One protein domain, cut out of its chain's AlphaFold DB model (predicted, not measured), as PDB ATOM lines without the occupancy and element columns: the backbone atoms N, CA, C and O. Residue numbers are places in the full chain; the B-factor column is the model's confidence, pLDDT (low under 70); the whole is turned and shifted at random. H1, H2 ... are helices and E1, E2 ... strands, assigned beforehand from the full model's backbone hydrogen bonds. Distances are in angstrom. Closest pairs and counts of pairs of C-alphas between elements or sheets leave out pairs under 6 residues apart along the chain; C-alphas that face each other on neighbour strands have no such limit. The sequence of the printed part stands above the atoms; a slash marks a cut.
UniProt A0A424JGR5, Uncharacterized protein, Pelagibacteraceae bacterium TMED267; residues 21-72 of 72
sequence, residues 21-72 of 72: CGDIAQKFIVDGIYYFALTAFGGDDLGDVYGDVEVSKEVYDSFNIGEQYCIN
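AT A GLANCE: This is residues 21 to 72 of the 72 residues of an uncharacterized protein of Pelagibacteraceae bacterium TMED267 (UniProt A0A424JGR5). A strongly twisted, curled sheet has the three-strand meander E1, E2, E3, each strand the antiparallel neighbour of the one before; E1 bends, and its first residues pair with the short strand E4. The short helix H1 packs on the sheet near one end of the long axis, and the loop residues 42 to 47 stick out at the other. The printed part has 52 residues, mostly strand, in the order E1, E2, E3, H1, E4; the sheet runs E3, E2, E1, E4, all antiparallel. It is compact, with a radius of gyration of the C-alphas of 11.1 A, yet elongated, spanning 33 by 20 by 19 A.

HOW THE PARTS SIT: Look first at E1, residues 21 to 30, and E2, residues 33 to 39, a hairpin: N 35 and O 28 are 2.9 A apart. E3, residues 50 to 55, forms a hairpin with E2, with N 53 and O 36 at 2.8 A. E1 bends by 78 degrees at residue 25; its residues 21 to 23 pair with E4, residues 68 to 71, where N 22 and O 69 are 2.9 A apart. H1, residues 57 to 62, is on the sheet at a height of 8.2 A, only just over E3 and E2, with 3 C-alphas falling on each; on the local plane it runs along E2 at 12 degrees. The closest C-alphas of E2 and H1, those of Tyr 34 and Lys 57, are 6.3 A apart. In H1 every O i to N i+4 pair is within hydrogen-bond range. E3 and E4 are only just apart, their closest C-alphas at 8.2 A.

IN THESE COORDINATES: Find C-alpha 21 at (22.833, 1.443, 49.695); E1 runs 22.2 A from there to C-alpha 30. E2 covers 19.7 A, E3 15.3 A, H1 8.5 A and E4 10.2 A, ending at C-alpha 71, (20.854, -4.038, 51.313).

THE WHOLE: The C-alphas farthest apart, of Asp 45 and Glu 58, are 34.1 A apart. The printed part has no cut and no long link. Its mean pLDDT is 84.2; residues 40 to 50 and 72 are under 70.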
ATOM      1  N   CYS A  21      23.408   1.161  50.998       83.62
ATOM      2  CA  CYS A  21      22.833   1.443  49.695       83.62
ATOM      3  C   CYS A  21      23.936   1.547  48.643       83.62
ATOM      4  O   CYS A  21      25.104   1.718  48.979       83.62
ATOM      5  N   GLY A  22      23.551   1.506  47.376       86.00
ATOM      6  CA  GLY A  22      24.403   1.840  46.240       86.00
ATOM      7  C   GLY A  22      23.546   2.027  44.996       86.00
ATOM      8  O   GLY A  22      22.405   1.554  44.948       86.00
ATOM      9  N   ASP A  23      24.070   2.731  43.999       89.62
ATOM     10  CA  ASP A  23      23.377   2.862  42.719       89.62
ATOM     11  C   ASP A  23      23.678   1.630  41.865       89.62
ATOM     12  O   ASP A  23      24.816   1.159  41.807       89.62
ATOM     13  N   ILE A  24      22.656   1.093  41.200       92.56
ATOM     14  CA  ILE A  24      22.805  -0.077  40.333       92.56
ATOM     15  C   ILE A  24      23.600   0.342  39.098       92.56
ATOM     16  O   ILE A  24      23.057   0.949  38.174       92.56
ATOM     17  N   ALA A  25      24.881  -0.005  39.054       91.69
ATOM     18  CA  ALA A  25      25.737   0.237  37.900       91.69
ATOM     19  C   ALA A  25      25.480  -0.786  36.792       91.69
ATOM     20  O   ALA A  25      25.494  -0.446  35.608       91.69
ATOM     21  N   GLN A  26      25.238  -2.044  37.170       93.00
ATOM     22  CA  GLN A  26      24.988  -3.131  36.226       93.00
ATOM     23  C   GLN A  26      23.987  -4.143  36.771       93.00
ATOM     24  O   GLN A  26      23.801  -4.298  37.977       93.00
ATOM     25  N   LYS A  27      23.367  -4.860  35.835       95.88
ATOM     26  CA  LYS A  27      22.435  -5.955  36.084       95.88
ATOM     27  C   LYS A  27      22.878  -7.159  35.258       95.88
ATOM     28  O   LYS A  27      23.063  -7.018  34.048       95.88
ATOM     29  N   PHE A  28      23.059  -8.316  35.886       96.19
ATOM     30  CA  PHE A  28      23.501  -9.527  35.191       96.19
ATOM     31  C   PHE A  28      22.912 -10.798  35.811       96.19
ATOM     32  O   PHE A  28      22.370 -10.779  36.916       96.19
ATOM     33  N   ILE A  29      22.969 -11.900  35.057       97.75
ATOM     34  CA  ILE A  29      22.413 -13.202  35.440       97.75
ATOM     35  C   ILE A  29      23.500 -14.261  35.265       97.75
ATOM     36  O   ILE A  29      24.074 -14.371  34.179       97.75
ATOM     37  N   VAL A  30      23.748 -15.055  36.306       97.12
ATOM     38  CA  VAL A  30      24.684 -16.192  36.282       97.12
ATOM     39  C   VAL A  30      23.936 -17.419  36.779       97.12
ATOM     40  O   VAL A  30      23.348 -17.382  37.853       97.12
ATOM     41  N   ASP A  31      23.886 -18.481  35.973       97.06
ATOM     42  CA  ASP A  31      23.222 -19.748  36.321       97.06
ATOM     43  C   ASP A  31      21.762 -19.606  36.812       97.06
ATOM     44  O   ASP A  31      21.271 -20.384  37.627       97.06
ATOM     45  N   GLY A  32      21.038 -18.607  36.290       97.25
ATOM     46  CA  GLY A  32      19.646 -18.321  36.662       97.25
ATOM     47  C   GLY A  32      19.478 -17.511  37.953       97.25
ATOM     48  O   GLY A  32      18.342 -17.244  38.346       97.25
ATOM     49  N   ILE A  33      20.582 -17.100  38.575       98.06
ATOM     50  CA  ILE A  33      20.631 -16.208  39.734       98.06
ATOM     51  C   ILE A  33      20.830 -14.771  39.243       98.06
ATOM     52  O   ILE A  33      21.598 -14.524  38.310       98.06
ATOM     53  N   TYR A  34      20.107 -13.827  39.843       97.94
ATOM     54  CA  TYR A  34      20.039 -12.434  39.407       97.94
ATOM     55  C   TYR A  34      20.895 -11.555  40.315       97.94
ATOM     56  O   TYR A  34      20.786 -11.656  41.534       97.94
ATOM     57  N   TYR A  35      21.699 -10.669  39.728       95.75
ATOM     58  CA  TYR A  35      22.633  -9.824  40.468       95.75
ATOM     59  C   TYR A  35      22.534  -8.350  40.077       95.75
ATOM     60  O   TYR A  35      22.320  -8.010  38.907       95.75
ATOM     61  N   PHE A  36      22.758  -7.481  41.062       94.19
ATOM     62  CA  PHE A  36      23.085  -6.071  40.872       94.19
ATOM     63  C   PHE A  36      24.550  -5.833  41.220       94.19
ATOM     64  O   PHE A  36      24.976  -6.218  42.305       94.19
ATOM     65  N   ALA A  37      25.287  -5.149  40.347       92.00
ATOM     66  CA  ALA A  37      26.556  -4.526  40.713       92.00
ATOM     67  C   ALA A  37      26.254  -3.117  41.231       92.00
ATOM     68  O   ALA A  37      25.799  -2.264  40.460       92.00
ATOM     69  N   LEU A  38      26.462  -2.876  42.522       88.44
ATOM     70  CA  LEU A  38      26.201  -1.588  43.165       88.44
ATOM     71  C   LEU A  38      27.482  -0.766  43.259       88.44
ATOM     72  O   LEU A  38      28.529  -1.311  43.606       88.44
ATOM     73  N   THR A  39      27.413   0.540  43.002       83.19
ATOM     74  CA  THR A  39      28.523   1.454  43.309       83.19
ATOM     75  C   THR A  39      28.774   1.484  44.819       83.19
ATOM     76  O   THR A  39      27.858   1.731  45.604       83.19
ATOM     77  N   ALA A  40      30.011   1.228  45.256       67.81
ATOM     78  CA  ALA A  40      30.364   1.372  46.662       67.81
ATOM     79  C   ALA A  40      30.437   2.856  47.044       67.81
ATOM     80  O   ALA A  40      31.138   3.651  46.414       67.81
ATOM     81  N   PHE A  41      29.779   3.227  48.140       59.44
ATOM     82  CA  PHE A  41      30.031   4.506  48.794       59.44
ATOM     83  C   PHE A  41      31.309   4.400  49.639       59.44
ATOM     84  O   PHE A  41      31.263   3.954  50.783       59.44
ATOM     85  N   GLY A  42      32.454   4.818  49.087       48.97
ATOM     86  CA  GLY A  42      33.674   5.051  49.875       48.97
ATOM     87  C   GLY A  42      34.948   4.395  49.348       48.97
ATOM     88  O   GLY A  42      35.553   3.585  50.045       48.97
ATOM     89  N   GLY A  43      35.389   4.782  48.152       43.88
ATOM     90  CA  GLY A  43      36.760   4.553  47.701       43.88
ATOM     91  C   GLY A  43      37.389   5.879  47.289       43.88
ATOM     92  O   GLY A  43      36.860   6.544  46.404       43.88
ATOM     93  N   ASP A  44      38.487   6.270  47.936       45.19
ATOM     94  CA  ASP A  44      39.335   7.368  47.468       45.19
ATOM     95  C   ASP A  44      39.828   7.038  46.045       45.19
ATOM     96  O   ASP A  44      40.613   6.107  45.878       45.19
ATOM     97  N   ASP A  45      39.327   7.760  45.037       50.75
ATOM     98  CA  ASP A  45      39.898   8.028  43.699       50.75
ATOM     99  C   ASP A  45      40.596   6.890  42.904       50.75
ATOM    100  O   ASP A  45      41.329   7.162  41.951       50.75
ATOM    101  N   LEU A  46      40.362   5.609  43.211       48.03
ATOM    102  CA  LEU A  46      41.056   4.470  42.576       48.03
ATOM    103  C   LEU A  46      40.143   3.510  41.791       48.03
ATOM    104  O   LEU A  46      40.515   2.364  41.540       48.03
ATOM    105  N   GLY A  47      38.999   4.008  41.320       52.59
ATOM    106  CA  GLY A  47      38.069   3.276  40.459       52.59
ATOM    107  C   GLY A  47      36.846   2.761  41.209       52.59
ATOM    108  O   GLY A  47      36.894   2.515  42.412       52.59
ATOM    109  N   ASP A  48      35.737   2.636  40.482       52.19
ATOM    110  CA  ASP A  48      34.456   2.214  41.035       52.19
ATOM    111  C   ASP A  48      34.587   0.802  41.633       52.19
ATOM    112  O   ASP A  48      34.667  -0.199  40.920       52.19
ATOM    113  N   VAL A  49      34.645   0.710  42.962       58.31
ATOM    114  CA  VAL A  49      34.510  -0.567  43.660       58.31
ATOM    115  C   VAL A  49      33.039  -0.944  43.567       58.31
ATOM    116  O   VAL A  49      32.188  -0.235  44.102       58.31
ATOM    117  N   TYR A  50      32.734  -2.032  42.865       65.12
ATOM    118  CA  TYR A  50      31.375  -2.547  42.771       65.12
ATOM    119  C   TYR A  50      31.173  -3.697  43.758       65.12
ATOM    120  O   TYR A  50      31.993  -4.614  43.829       65.12
ATOM    121  N   GLY A  51      30.090  -3.633  44.530       79.75
ATOM    122  CA  GLY A  51      29.614  -4.747  45.344       79.75
ATOM    123  C   GLY A  51      28.503  -5.485  44.611       79.75
ATOM    124  O   GLY A  51      27.464  -4.886  44.328       79.75
ATOM    125  N   ASP A  52      28.709  -6.768  44.321       89.06
ATOM    126  CA  ASP A  52      27.677  -7.600  43.709       89.06
ATOM    127  C   ASP A  52      26.700  -8.114  44.769       89.06
ATOM    128  O   ASP A  52      27.096  -8.655  45.804       89.06
ATOM    129  N   VAL A  53      25.409  -7.968  44.494       90.75
ATOM    130  CA  VAL A  53      24.320  -8.412  45.360       90.75
ATOM    131  C   VAL A  53      23.389  -9.312  44.585       90.75
ATOM    132  O   VAL A  53      22.845  -8.916  43.557       90.75
ATOM    133  N   GLU A  54      23.174 -10.509  45.118       94.94
ATOM    134  CA  GLU A  54      22.123 -11.404  44.660       94.94
ATOM    135  C   GLU A  54      20.744 -10.852  45.041       94.94
ATOM    136  O   GLU A  54      20.510 -10.433  46.177       94.94
ATOM    137  N   VAL A  55      19.814 -10.887  44.093       95.44
ATOM    138  CA  VAL A  55      18.426 -10.461  44.276       95.44
ATOM    139  C   VAL A  55      17.461 -11.491  43.697       95.44
ATOM    140  O   VAL A  55      17.818 -12.328  42.869       95.44
ATOM    141  N   SER A  56      16.194 -11.420  44.110       97.56
ATOM    142  CA  SER A  56      15.145 -12.212  43.465       97.56
ATOM    143  C   SER A  56      14.851 -11.687  42.057       97.56
ATOM    144  O   SER A  56      15.148 -10.535  41.730       97.56
ATOM    145  N   LYS A  57      14.200 -12.505  41.224       97.75
ATOM    146  CA  LYS A  57      13.774 -12.080  39.885       97.75
ATOM    147  C   LYS A  57      12.831 -10.874  39.944       97.75
ATOM    148  O   LYS A  57      12.948  -9.967  39.130       97.75
ATOM    149  N   GLU A  58      11.902 -10.865  40.896       97.81
ATOM    150  CA  GLU A  58      10.914  -9.793  41.041       97.81
ATOM    151  C   GLU A  58      11.595  -8.461  41.354       97.81
ATOM    152  O   GLU A  58      11.249  -7.445  40.755       97.81
ATOM    153  N   VAL A  59      12.597  -8.479  42.242       96.94
ATOM    154  CA  VAL A  59      13.432  -7.308  42.534       96.94
ATOM    155  C   VAL A  59      14.254  -6.936  41.303       96.94
ATOM    156  O   VAL A  59      14.284  -5.776  40.908       96.94
ATOM    157  N   TYR A  60      14.877  -7.904  40.636       97.25
ATOM    158  CA  TYR A  60      15.635  -7.635  39.420       97.25
ATOM    159  C   TYR A  60      14.791  -6.933  38.352       97.25
ATOM    160  O   TYR A  60      15.254  -5.976  37.738       97.25
ATOM    161  N   ASP A  61      13.553  -7.367  38.130       97.62
ATOM    162  CA  ASP A  61      12.656  -6.782  37.132       97.62
ATOM    163  C   ASP A  61      12.088  -5.415  37.558       97.62
ATOM    164  O   ASP A  61      11.710  -4.623  36.693       97.62
ATOM    165  N   SER A  62      12.018  -5.122  38.864       97.31
ATOM    166  CA  SER A  62      11.424  -3.883  39.385       97.31
ATOM    167  C   SER A  62      12.383  -2.695  39.458       97.31
ATOM    168  O   SER A  62      11.920  -1.592  39.733       97.31
ATOM    169  N   PHE A  63      13.687  -2.913  39.258       96.50
ATOM    170  CA  PHE A  63      14.709  -1.865  39.324       96.50
ATOM    171  C   PHE A  63      15.436  -1.667  37.994       96.50
ATOM    172  O   PHE A  63      15.649  -2.607  37.220       96.50
ATOM    173  N   ASN A  64      15.892  -0.443  37.757       97.12
ATOM    174  CA  ASN A  64      16.666  -0.050  36.587       97.12
ATOM    175  C   ASN A  64      18.117   0.283  36.948       97.12
ATOM    176  O   ASN A  64      18.441   0.633  38.079       97.12
ATOM    177  N   ILE A  65      19.002   0.200  35.953       93.88
ATOM    178  CA  ILE A  65      20.364   0.736  36.077       93.88
ATOM    179  C   ILE A  65      20.268   2.242  36.370       93.88
ATOM    180  O   ILE A  65      19.498   2.950  35.720       93.88
ATOM    181  N   GLY A  66      21.048   2.713  37.342       89.69
ATOM    182  CA  GLY A  66      21.038   4.085  37.852       89.69
ATOM    183  C   GLY A  66      20.048   4.340  38.991       89.69
ATOM    184  O   GLY A  66      20.074   5.420  39.573       89.69
ATOM    185  N   GLU A  67      19.189   3.376  39.333       93.06
ATOM    186  CA  GLU A  67      18.365   3.458  40.542       93.06
ATOM    187  C   GLU A  67      19.143   2.973  41.768       93.06
ATOM    188  O   GLU A  67      20.007   2.100  41.676       93.06
ATOM    189  N   GLN A  68      18.812   3.531  42.930       90.81
ATOM    190  CA  GLN A  68      19.425   3.146  44.194       90.81
ATOM    191  C   GLN A  68      18.773   1.878  44.753       90.81
ATOM    192  O   GLN A  68      17.548   1.799  44.878       90.81
ATOM    193  N   TYR A  69      19.599   0.922  45.169       90.56
ATOM    194  CA  TYR A  69      19.178  -0.268  45.900       90.56
ATOM    195  C   TYR A  69      19.890  -0.338  47.250       90.56
ATOM    196  O   TYR A  69      21.055   0.031  47.373       90.56
ATOM    197  N   CYS A  70      19.178  -0.796  48.275       87.12
ATOM    198  CA  CYS A  70      19.656  -0.824  49.650       87.12
ATOM    199  C   CYS A  70      19.585  -2.235  50.214       87.12
ATOM    200  O   CYS A  70      18.495  -2.802  50.319       87.12
ATOM    201  N   ILE A  71      20.737  -2.759  50.620       80.75
ATOM    202  CA  ILE A  71      20.854  -4.038  51.313       80.75
ATOM    203  C   ILE A  71      20.562  -3.780  52.796       80.75
ATOM    204  O   ILE A  71      20.957  -2.749  53.350       80.75
ATOM    205  N   ASN A  72      19.820  -4.680  53.435       67.19
ATOM    206  CA  ASN A  72      19.443  -4.575  54.845       67.19
ATOM    207  C   ASN A  72      19.793  -5.850  55.605       67.19
ATOM    208  O   ASN A  72      19.828  -6.921  54.967       67.19
TER     209      ASN A  72